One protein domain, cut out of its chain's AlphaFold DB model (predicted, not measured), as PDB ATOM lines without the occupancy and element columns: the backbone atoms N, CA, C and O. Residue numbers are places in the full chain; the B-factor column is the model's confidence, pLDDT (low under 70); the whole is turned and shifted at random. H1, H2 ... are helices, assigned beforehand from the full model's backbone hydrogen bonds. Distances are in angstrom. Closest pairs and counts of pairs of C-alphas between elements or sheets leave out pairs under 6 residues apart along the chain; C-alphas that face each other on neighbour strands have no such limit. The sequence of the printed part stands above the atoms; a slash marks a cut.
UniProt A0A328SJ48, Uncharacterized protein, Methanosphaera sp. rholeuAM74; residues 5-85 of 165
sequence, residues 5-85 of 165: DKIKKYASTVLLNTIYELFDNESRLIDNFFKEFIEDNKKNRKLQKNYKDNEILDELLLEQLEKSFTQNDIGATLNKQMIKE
ATOM      1  N   ASP A   5      67.320 -52.371 327.150       94.19
ATOM      2  CA  ASP A   5      68.418 -53.083 326.479       94.19
ATOM      3  C   ASP A   5      68.077 -53.491 325.041       94.19
ATOM      4  O   ASP A   5      68.931 -53.467 324.158       94.19
ATOM      5  N   LYS A   6      66.822 -53.883 324.780       93.25
ATOM      6  CA  LYS A   6      66.387 -54.226 323.420       93.25
ATOM      7  C   LYS A   6      66.276 -52.980 322.557       93.25
ATOM      8  O   LYS A   6      66.656 -53.045 321.398       93.25
ATOM      9  N   ILE A   7      65.779 -51.879 323.113       93.44
ATOM     10  CA  ILE A   7      65.692 -50.605 322.402       93.44
ATOM     11  C   ILE A   7      67.100 -50.149 322.010       93.44
ATOM     12  O   ILE A   7      67.379 -50.008 320.827       93.44
ATOM     13  N   LYS A   8      68.019 -50.059 322.976       94.44
ATOM     14  CA  LYS A   8      69.419 -49.663 322.753       94.44
ATOM     15  C   LYS A   8      70.182 -50.607 321.818       94.44
ATOM     16  O   LYS A   8      71.152 -50.201 321.195       94.44
ATOM     17  N   LYS A   9      69.760 -51.871 321.713       95.75
ATOM     18  CA  LYS A   9      70.368 -52.850 320.803       95.75
ATOM     19  C   LYS A   9      69.907 -52.713 319.351       95.75
ATOM     20  O   LYS A   9      70.670 -53.073 318.460       95.75
ATOM     21  N   TYR A  10      68.654 -52.323 319.122       95.56
ATOM     22  CA  TYR A  10      68.038 -52.370 317.791       95.56
ATOM     23  C   TYR A  10      67.748 -50.994 317.190       95.56
ATOM     24  O   TYR A  10      67.576 -50.918 315.977       95.56
ATOM     25  N   ALA A  11      67.702 -49.931 317.994       95.50
ATOM     26  CA  ALA A  11      67.601 -48.565 317.488       95.50
ATOM     27  C   ALA A  11      68.884 -48.180 316.747       95.50
ATOM     28  O   ALA A  11      69.965 -48.703 317.046       95.50
ATOM     29  N   SER A  12      68.782 -47.257 315.791       95.38
ATOM     30  CA  SER A  12      69.979 -46.768 315.111       95.38
ATOM     31  C   SER A  12      70.908 -46.022 316.073       95.38
ATOM     32  O   SER A  12      70.473 -45.263 316.943       95.38
ATOM     33  N   THR A  13      72.219 -46.202 315.888       95.06
ATOM     34  CA  THR A  13      73.251 -45.496 316.664       95.06
ATOM     35  C   THR A  13      73.073 -43.980 316.590       95.06
ATOM     36  O   THR A  13      73.154 -43.298 317.608       95.06
ATOM     37  N   VAL A  14      72.752 -43.462 315.399       96.19
ATOM     38  CA  VAL A  14      72.472 -42.039 315.165       96.19
ATOM     39  C   VAL A  14      71.335 -41.550 316.064       96.19
ATOM     40  O   VAL A  14      71.478 -40.520 316.726       96.19
ATOM     41  N   LEU A  15      70.217 -42.281 316.128       97.00
ATOM     42  CA  LEU A  15      69.077 -41.869 316.939       97.00
ATOM     43  C   LEU A  15      69.364 -41.981 318.439       97.00
ATOM     44  O   LEU A  15      68.998 -41.084 319.195       97.00
ATOM     45  N   LEU A  16      70.066 -43.028 318.879       97.31
ATOM     46  CA  LEU A  16      70.482 -43.158 320.279       97.31
ATOM     47  C   LEU A  16      71.382 -41.998 320.712       97.31
ATOM     48  O   LEU A  16      71.138 -41.391 321.753       97.31
ATOM     49  N   ASN A  17      72.364 -41.638 319.887       97.56
ATOM     50  CA  ASN A  17      73.230 -40.494 320.156       97.56
ATOM     51  C   ASN A  17      72.458 -39.168 320.119       97.56
ATOM     52  O   ASN A  17      72.763 -38.264 320.892       97.56
ATOM     53  N   THR A  18      71.430 -39.065 319.272       97.88
ATOM     54  CA  THR A  18      70.533 -37.899 319.226       97.88
ATOM     55  C   THR A  18      69.755 -37.756 320.531       97.88
ATOM     56  O   THR A  18      69.720 -36.668 321.096       97.88
ATOM     57  N   ILE A  19      69.189 -38.849 321.053       98.00
ATOM     58  CA  ILE A  19      68.522 -38.865 322.364       98.00
ATOM     59  C   ILE A  19      69.508 -38.425 323.449       98.00
ATOM     60  O   ILE A  19      69.187 -37.560 324.257       98.00
ATOM     61  N   TYR A  20      70.715 -38.994 323.463       97.75
ATOM     62  CA  TYR A  20      71.705 -38.658 324.481       97.75
ATOM     63  C   TYR A  20      72.096 -37.185 324.443       97.75
ATOM     64  O   TYR A  20      72.148 -36.556 325.494       97.75
ATOM     65  N   GLU A  21      72.316 -36.618 323.258       97.75
ATOM     66  CA  GLU A  21      72.676 -35.209 323.127       97.75
ATOM     67  C   GLU A  21      71.517 -34.262 323.456       97.75
ATOM     68  O   GLU A  21      71.742 -33.282 324.156       97.75
ATOM     69  N   LEU A  22      70.284 -34.564 323.036       98.00
ATOM     70  CA  LEU A  22      69.111 -33.743 323.372       98.00
ATOM     71  C   LEU A  22      68.880 -33.640 324.886       98.00
ATOM     72  O   LEU A  22      68.377 -32.631 325.372       98.00
ATOM     73  N   PHE A  23      69.255 -34.679 325.634       97.75
ATOM     74  CA  PHE A  23      69.203 -34.697 327.094       97.75
ATOM     75  C   PHE A  23      70.546 -34.348 327.756       97.75
ATOM     76  O   PHE A  23      70.750 -34.699 328.916       97.75
ATOM     77  N   ASP A  24      71.477 -33.699 327.048       96.69
ATOM     78  CA  ASP A  24      72.791 -33.277 327.562       96.69
ATOM     79  C   ASP A  24      73.615 -34.408 328.217       96.69
ATOM     80  O   ASP A  24      74.459 -34.184 329.083       96.69
ATOM     81  N   ASN A  25      73.405 -35.653 327.786       96.62
ATOM     82  CA  ASN A  25      73.975 -36.877 328.360       96.62
ATOM     83  C   ASN A  25      73.600 -37.125 329.838       96.62
ATOM     84  O   ASN A  25      74.210 -37.966 330.504       96.62
ATOM     85  N   GLU A  26      72.571 -36.450 330.354       97.81
ATOM     86  CA  GLU A  26      72.090 -36.618 331.723       97.81
ATOM     87  C   GLU A  26      71.371 -37.961 331.882       97.81
ATOM     88  O   GLU A  26      70.195 -38.118 331.530       97.81
ATOM     89  N   SER A  27      72.064 -38.948 332.460       95.88
ATOM     90  CA  SER A  27      71.593 -40.342 332.523       95.88
ATOM     91  C   SER A  27      70.200 -40.471 333.138       95.88
ATOM     92  O   SER A  27      69.377 -41.234 332.651       95.88
ATOM     93  N   ARG A  28      69.879 -39.664 334.160       97.19
ATOM     94  CA  ARG A  28      68.551 -39.684 334.790       97.19
ATOM     95  C   ARG A  28      67.434 -39.303 333.813       97.19
ATOM     96  O   ARG A  28      66.354 -39.883 333.884       97.19
ATOM     97  N   LEU A  29      67.662 -38.309 332.954       97.06
ATOM     98  CA  LEU A  29      66.664 -37.854 331.982       97.06
ATOM     99  C   LEU A  29      66.501 -38.877 330.858       97.06
ATOM    100  O   LEU A  29      65.376 -39.221 330.507       97.06
ATOM    101  N   ILE A  30      67.614 -39.433 330.384       97.62
ATOM    102  CA  ILE A  30      67.643 -40.482 329.358       97.62
ATOM    103  C   ILE A  30      66.934 -41.756 329.847       97.62
ATOM    104  O   ILE A  30      66.087 -42.310 329.145       97.62
ATOM    105  N   ASP A  31      67.222 -42.202 331.070       96.88
ATOM    106  CA  ASP A  31      66.576 -43.375 331.665       96.88
ATOM    107  C   ASP A  31      65.068 -43.150 331.838       96.88
ATOM    108  O   ASP A  31      64.263 -44.060 331.622       96.88
ATOM    109  N   ASN A  32      64.660 -41.939 332.232       97.06
ATOM    110  CA  ASN A  32      63.246 -41.586 332.336       97.06
ATOM    111  C   ASN A  32      62.567 -41.599 330.964       97.06
ATOM    112  O   ASN A  32      61.500 -42.195 330.835       97.06
ATOM    113  N   PHE A  33      63.213 -41.042 329.938       97.81
ATOM    114  CA  PHE A  33      62.724 -41.083 328.563       97.81
ATOM    115  C   PHE A  33      62.463 -42.524 328.095       97.81
ATOM    116  O   PHE A  33      61.368 -42.829 327.617       97.81
ATOM    117  N   PHE A  34      63.414 -43.449 328.284       97.38
ATOM    118  CA  PHE A  34      63.209 -44.844 327.879       97.38
ATOM    119  C   PHE A  34      62.139 -45.556 328.710       97.38
ATOM    120  O   PHE A  34      61.381 -46.362 328.165       97.38
ATOM    121  N   LYS A  35      62.030 -45.262 330.011       96.69
ATOM    122  CA  LYS A  35      60.955 -45.805 330.855       96.69
ATOM    123  C   LYS A  35      59.579 -45.358 330.373       96.69
ATOM    124  O   LYS A  35      58.693 -46.200 330.242       96.69
ATOM    125  N   GLU A  36      59.416 -44.071 330.082       96.56
ATOM    126  CA  GLU A  36      58.173 -43.516 329.540       96.56
ATOM    127  C   GLU A  36      57.847 -44.124 328.176       96.56
ATOM    128  O   GLU A  36      56.738 -44.615 327.973       96.56
ATOM    129  N   PHE A  37      58.833 -44.215 327.279       96.81
ATOM    130  CA  PHE A  37      58.672 -44.866 325.980       96.81
ATOM    131  C   PHE A  37      58.159 -46.309 326.109       96.81
ATOM    132  O   PHE A  37      57.232 -46.715 325.399       96.81
ATOM    133  N   ILE A  38      58.761 -47.102 327.005       96.25
ATOM    134  CA  ILE A  38      58.377 -48.501 327.239       96.25
ATOM    135  C   ILE A  38      56.950 -48.585 327.781       96.25
ATOM    136  O   ILE A  38      56.186 -49.444 327.332       96.25
ATOM    137  N   GLU A  39      56.592 -47.725 328.732       95.38
ATOM    138  CA  GLU A  39      55.269 -47.708 329.356       95.38
ATOM    139  C   GLU A  39      54.177 -47.327 328.347       95.38
ATOM    140  O   GLU A  39      53.178 -48.047 328.223       95.38
ATOM    141  N   ASP A  40      54.417 -46.286 327.548       94.50
ATOM    142  CA  ASP A  40      53.508 -45.821 326.495       94.50
ATOM    143  C   ASP A  40      53.319 -46.886 325.403       94.50
ATOM    144  O   ASP A  40      52.214 -47.101 324.895       94.50
ATOM    145  N   ASN A  41      54.375 -47.644 325.090       93.81
ATOM    146  CA  ASN A  41      54.360 -48.642 324.022       93.81
ATOM    147  C   ASN A  41      54.181 -50.093 324.496       93.81
ATOM    148  O   ASN A  41      54.227 -51.031 323.688       93.81
ATOM    149  N   LYS A  42      53.898 -50.332 325.782       91.25
ATOM    150  CA  LYS A  42      53.800 -51.699 326.335       91.25
ATOM    151  C   LYS A  42      52.739 -52.568 325.650       91.25
ATOM    152  O   LYS A  42      52.897 -53.784 325.554       91.25
ATOM    153  N   LYS A  43      51.663 -51.951 325.145       92.38
ATOM    154  CA  LYS A  43      50.562 -52.615 324.415       92.38
ATOM    155  C   LYS A  43      50.647 -52.446 322.893       92.38
ATOM    156  O   LYS A  43      49.788 -52.976 322.187       92.38
ATOM    157  N   ASN A  44      51.657 -51.742 322.379       93.00
ATOM    158  CA  ASN A  44      51.806 -51.484 320.951       93.00
ATOM    159  C   ASN A  44      52.140 -52.788 320.208       93.00
ATOM    160  O   ASN A  44      53.261 -53.295 320.253       93.00
ATOM    161  N   ARG A  45      51.149 -53.362 319.514       91.25
ATOM    162  CA  ARG A  45      51.302 -54.650 318.818       91.25
ATOM    163  C   ARG A  45      52.305 -54.589 317.662       91.25
ATOM    164  O   ARG A  45      52.938 -55.612 317.407       91.25
ATOM    165  N   LYS A  46      52.439 -53.438 316.982       90.75
ATOM    166  CA  LYS A  46      53.410 -53.222 315.889       90.75
ATOM    167  C   LYS A  46      54.822 -53.337 316.459       90.75
ATOM    168  O   LYS A  46      55.575 -54.212 316.040       90.75
ATOM    169  N   LEU A  47      55.116 -52.572 317.515       91.94
ATOM    170  CA  LEU A  47      56.420 -52.609 318.178       91.94
ATOM    171  C   LEU A  47      56.738 -53.987 318.777       91.94
ATOM    172  O   LEU A  47      57.825 -54.513 318.570       91.94
ATOM    173  N   GLN A  48      55.804 -54.629 319.489       89.50
ATOM    174  CA  GLN A  48      56.096 -55.925 320.130       89.50
ATOM    175  C   GLN A  48      56.456 -57.027 319.122       89.50
ATOM    176  O   GLN A  48      57.231 -57.924 319.456       89.50
ATOM    177  N   LYS A  49      55.896 -56.977 317.906       91.44
ATOM    178  CA  LYS A  49      56.211 -57.932 316.835       91.44
ATOM    179  C   LYS A  49      57.497 -57.573 316.097       91.44
ATOM    180  O   LYS A  49      58.247 -58.478 315.746       91.44
ATOM    181  N   ASN A  50      57.760 -56.280 315.927       92.88
ATOM    182  CA  ASN A  50      58.796 -55.783 315.031       92.88
ATOM    183  C   ASN A  50      59.903 -54.995 315.746       92.88
ATOM    184  O   ASN A  50      60.592 -54.219 315.118       92.88
ATOM    185  N   TYR A  51      60.134 -55.188 317.045       88.44
ATOM    186  CA  TYR A  51      61.150 -54.429 317.801       88.44
ATOM    187  C   TYR A  51      62.604 -54.582 317.311       88.44
ATOM    188  O   TYR A  51      63.490 -53.917 317.836       88.44
ATOM    189  N   LYS A  52      62.868 -55.524 316.398       93.88
ATOM    190  CA  LYS A  52      64.171 -55.705 315.741       93.88
ATOM    191  C   LYS A  52      64.292 -54.928 314.430       93.88
ATOM    192  O   LYS A  52      65.371 -54.899 313.855       93.88
ATOM    193  N   ASP A  53      63.174 -54.409 313.942       93.94
ATOM    194  CA  ASP A  53      63.099 -53.521 312.798       93.94
ATOM    195  C   ASP A  53      63.403 -52.111 313.306       93.94
ATOM    196  O   ASP A  53      62.637 -51.546 314.095       93.94
ATOM    197  N   ASN A  54      64.575 -51.602 312.931       92.50
ATOM    198  CA  ASN A  54      65.048 -50.307 313.394       92.50
ATOM    199  C   ASN A  54      64.166 -49.174 312.871       92.50
ATOM    200  O   ASN A  54      63.949 -48.230 313.610       92.50
ATOM    201  N   GLU A  55      63.585 -49.284 311.675       93.62
ATOM    202  CA  GLU A  55      62.719 -48.250 311.105       93.62
ATOM    203  C   GLU A  55      61.486 -48.025 311.988       93.62
ATOM    204  O   GLU A  55      61.164 -46.898 312.353       93.62
ATOM    205  N   ILE A  56      60.843 -49.115 312.420       93.81
ATOM    206  CA  ILE A  56      59.668 -49.052 313.301       93.81
ATOM    207  C   ILE A  56      60.038 -48.532 314.690       93.81
ATOM    208  O   ILE A  56      59.255 -47.819 315.318       93.81
ATOM    209  N   LEU A  57      61.188 -48.950 315.216       95.25
ATOM    210  CA  LEU A  57      61.635 -48.515 316.532       95.25
ATOM    211  C   LEU A  57      62.027 -47.031 316.525       95.25
ATOM    212  O   LEU A  57      61.629 -46.301 317.430       95.25
ATOM    213  N   ASP A  58      62.753 -46.601 315.500       95.88
ATOM    214  CA  ASP A  58      63.246 -45.240 315.340       95.88
ATOM    215  C   ASP A  58      62.095 -44.255 315.087       95.88
ATOM    216  O   ASP A  58      62.062 -43.197 315.713       95.88
ATOM    217  N   GLU A  59      61.105 -44.634 314.267       95.88
ATOM    218  CA  GLU A  59      59.853 -43.883 314.069       95.88
ATOM    219  C   GLU A  59      59.189 -43.558 315.419       95.88
ATOM    220  O   GLU A  59      58.937 -42.397 315.740       95.88
ATOM    221  N   LEU A  60      58.980 -44.572 316.263       96.38
ATOM    222  CA  LEU A  60      58.311 -44.398 317.557       96.38
ATOM    223  C   LEU A  60      59.160 -43.616 318.571       96.38
ATOM    224  O   LEU A  60      58.619 -42.930 319.438       96.38
ATOM    225  N   LEU A  61      60.485 -43.748 318.517       96.94
ATOM    226  CA  LEU A  61      61.392 -42.982 319.373       96.94
ATOM    227  C   LEU A  61      61.382 -41.494 319.001       96.94
ATOM    228  O   LEU A  61      61.393 -40.653 319.900       96.94
ATOM    229  N   LEU A  62      61.309 -41.167 317.708       97.19
ATOM    230  CA  LEU A  62      61.145 -39.792 317.234       97.19
ATOM    231  C   LEU A  62      59.809 -39.200 317.700       97.19
ATOM    232  O   LEU A  62      59.808 -38.120 318.286       97.19
ATOM    233  N   GLU A  63      58.699 -39.935 317.558       96.06
ATOM    234  CA  GLU A  63      57.390 -39.515 318.093       96.06
ATOM    235  C   GLU A  63      57.439 -39.252 319.611       96.06
ATOM    236  O   GLU A  63      56.802 -38.328 320.120       96.06
ATOM    237  N   GLN A  64      58.202 -40.053 320.363       96.69
ATOM    238  CA  GLN A  64      58.381 -39.832 321.798       96.69
ATOM    239  C   GLN A  64      59.200 -38.567 322.089       96.69
ATOM    240  O   GLN A  64      58.870 -37.840 323.026       96.69
ATOM    241  N   LEU A  65      60.251 -38.289 321.311       97.62
ATOM    242  CA  LEU A  65      61.060 -37.076 321.463       97.62
ATOM    243  C   LEU A  65      60.245 -35.808 321.197       97.62
ATOM    244  O   LEU A  65      60.408 -34.829 321.925       97.62
ATOM    245  N   GLU A  66      59.318 -35.838 320.237       96.62
ATOM    246  CA  GLU A  66      58.422 -34.711 319.925       96.62
ATOM    247  C   GLU A  66      57.507 -34.310 321.098       96.62
ATOM    248  O   GLU A  66      56.965 -33.205 321.114       96.62
ATOM    249  N   LYS A  67      57.356 -35.162 322.124       95.62
ATOM    250  CA  LYS A  67      56.652 -34.796 323.368       95.62
ATOM    251  C   LYS A  67      57.455 -33.837 324.251       95.62
ATOM    252  O   LYS A  67      56.861 -33.166 325.093       95.62
ATOM    253  N   SER A  68      58.781 -33.809 324.104       94.50
ATOM    254  CA  SER A  68      59.705 -33.062 324.975       94.50
ATOM    255  C   SER A  68      60.518 -31.995 324.238       94.50
ATOM    256  O   SER A  68      60.935 -31.022 324.862       94.50
ATOM    257  N   PHE A  69      60.725 -32.152 322.931       97.00
ATOM    258  CA  PHE A  69      61.553 -31.271 322.106       97.00
ATOM    259  C   PHE A  69      60.807 -30.803 320.863       97.00
ATOM    260  O   PHE A  69      59.876 -31.456 320.390       97.00
ATOM    261  N   THR A  70      61.237 -29.674 320.301       96.81
ATOM    262  CA  THR A  70      60.696 -29.215 319.021       96.81
ATOM    263  C   THR A  70      61.294 -30.016 317.864       96.81
ATOM    264  O   THR A  70      62.425 -30.497 317.937       96.81
ATOM    265  N   GLN A  71      60.568 -30.101 316.748       94.94
ATOM    266  CA  GLN A  71      61.076 -30.738 315.526       94.94
ATOM    267  C   GLN A  71      62.381 -30.108 315.025       94.94
ATOM    268  O   GLN A  71      63.224 -30.805 314.466       94.94
ATOM    269  N   ASN A  72      62.576 -28.805 315.252       96.44
ATOM    270  CA  ASN A  72      63.810 -28.120 314.876       96.44
ATOM    271  C   ASN A  72      65.000 -28.595 315.717       96.44
ATOM    272  O   ASN A  72      66.066 -28.844 315.154       96.44
ATOM    273  N   ASP A  73      64.820 -28.760 317.030       96.38
ATOM    274  CA  ASP A  73      65.886 -29.227 317.927       96.38
ATOM    275  C   ASP A  73      66.277 -30.670 317.596       96.38
ATOM    276  O   ASP A  73      67.462 -30.996 317.472       96.38
ATOM    277  N   ILE A  74      65.266 -31.520 317.375       97.38
ATOM    278  CA  ILE A  74      65.456 -32.914 316.967       97.38
ATOM    279  C   ILE A  74      66.184 -32.962 315.623       97.38
ATOM    280  O   ILE A  74      67.207 -33.629 315.509       97.38
ATOM    281  N   GLY A  75      65.705 -32.225 314.617       96.44
ATOM    282  CA  GLY A  75      66.283 -32.222 313.274       96.44
ATOM    283  C   GLY A  75      67.726 -31.713 313.238       96.44
ATOM    284  O   GLY A  75      68.574 -32.316 312.579       96.44
ATOM    285  N   ALA A  76      68.033 -30.642 313.976       97.31
ATOM    286  CA  ALA A  76      69.390 -30.107 314.066       97.31
ATOM    287  C   ALA A  76      70.356 -31.108 314.718       97.31
ATOM    288  O   ALA A  76      71.453 -31.340 314.201       97.31
ATOM    289  N   THR A  77      69.932 -31.733 315.818       97.50
ATOM    290  CA  THR A  77      70.746 -32.711 316.552       97.50
ATOM    291  C   THR A  77      70.923 -33.997 315.748       97.50
ATOM    292  O   THR A  77      72.040 -34.496 315.621       97.50
ATOM    293  N   LEU A  78      69.858 -34.485 315.107       96.56
ATOM    294  CA  LEU A  78      69.903 -35.661 314.242       96.56
ATOM    295  C   LEU A  78      70.885 -35.460 313.084       96.56
ATOM    296  O   LEU A  78      71.745 -36.306 312.858       96.56
ATOM    297  N   ASN A  79      70.816 -34.317 312.393       95.81
ATOM    298  CA  ASN A  79      71.739 -34.007 311.299       95.81
ATOM    299  C   ASN A  79      73.200 -33.964 311.775       95.81
ATOM    300  O   ASN A  79      74.090 -34.501 311.118       95.81
ATOM    301  N   LYS A  80      73.452 -33.378 312.951       97.50
ATOM    302  CA  LYS A  80      74.784 -33.374 313.567       97.50
ATOM    303  C   LYS A  80      75.291 -34.796 313.834       97.50
ATOM    304  O   LYS A  80      76.439 -35.098 313.512       97.50
ATOM    305  N   GLN A  81      74.449 -35.673 314.382       96.81
ATOM    306  CA  GLN A  81      74.821 -37.064 314.656       96.81
ATOM    307  C   GLN A  81      75.006 -37.887 313.379       96.81
ATOM    308  O   GLN A  81      75.932 -38.690 313.311       96.81
ATOM    309  N   MET A  82      74.202 -37.651 312.338       93.88
ATOM    310  CA  MET A  82      74.389 -38.281 311.027       93.88
ATOM    311  C   MET A  82      75.748 -37.934 310.415       93.88
ATOM    312  O   MET A  82      76.451 -38.831 309.959       93.88
ATOM    313  N   ILE A  83      76.133 -36.652 310.438       93.06
ATOM    314  CA  ILE A  83      77.441 -36.204 309.939       93.06
ATOM    315  C   ILE A  83      78.566 -36.868 310.736       93.06
ATOM    316  O   ILE A  83      79.491 -37.420 310.148       93.06
ATOM    317  N   LYS A  84      78.459 -36.886 312.068       93.56
ATOM    318  CA  LYS A  84      79.469 -37.500 312.935       93.56
ATOM    319  C   LYS A  84      79.635 -38.999 312.671       93.56
ATOM    320  O   LYS A  84      80.760 -39.476 312.559       93.56
ATOM    321  N   GLU A  85      78.541 -39.751 312.555       91.25
ATOM    322  CA  GLU A  85      78.621 -41.184 312.244       91.25
ATOM    323  C   GLU A  85      79.152 -41.440 310.828       91.25
ATOM    324  O   GLU A  85      79.890 -42.400 310.608       91.25
TER     325      GLU A  85
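This is residues 5 to 85 of the 165 residues of an uncharacterized protein of Methanosphaera sp. rholeuAM74 (UniProt A0A328SJ48). Look for two helices in the middle, H2 and H5, which run side by side the same way with a gap between them; H3 crosses near the last residues of both, and H6 crosses H2 and packs broadly on it. The short helices H1 and H4 lie near the first residues of H5, and H4 and H6 are the helices farthest from the mean of the C-alphas. The printed part has 81 residues, with six named helices in the order H1 to H6 and no named strand; its class is all helix. It is compact, with a radius of gyration of the C-alphas of 12.1 A and spans of 32 by 24 by 22 A.

Find C-alpha 5 at (68.418, -53.083, 326.479), where H1 begins and runs to residue 10, 8.7 A away. Next comes H2, residues 13 to 22, 14.2 A long. At C-alpha 27, (71.593, -40.342, 332.523), you meet H3, residues 27 to 41, 20.9 A long. H4 takes residues 45 to 50 and measures 8.5 A, and H5 takes residues 54 to 65 and measures 16.0 A. H6, residues 71 to 85, runs 20.7 A to C-alpha 85 at (78.621, -41.184, 312.244).

Start at Tyr 10: its C-alpha is 5.7 A from that of Asn 54, the closest pair of H1 and H5, which only just touch, with 3 pairs of C-alphas within 8 A, and with residues 54 to 57 of H5 alone. H2 and H5 run the same way at a shallow tilt of 8 degrees, close but not clearly touching; their closest C-alphas, of Leu 15 and Asp 58, are 6.9 A apart. H2 and H6 touch with 15 pairs, closest at the C-alphas of Thr 18 and Leu 78, 5.5 A, opposite ways at a steep tilt of 50 degrees. H3 touches no helix; it is close but not clearly touching to H2 at the C-alphas of Tyr 20 and Ile 30, 6.6 A, and to H5 at those of Phe 37 and Gln 64, also 6.6 A. H4 and H5 touch only at the corner by their link, closest at the C-alphas of Leu 47 and Leu 57, 6.8 A. H4 and H6 are apart. In H1 to H6 every O i to N i+4 pair is within hydrogen-bond range.

The two farthest C-alphas, of Lys 43 and Ile 83, are 34.7 A apart. The printed part has no cut, and its five links are tight. The mean pLDDT of the printed part is 95.4, and no printed residue is under 70.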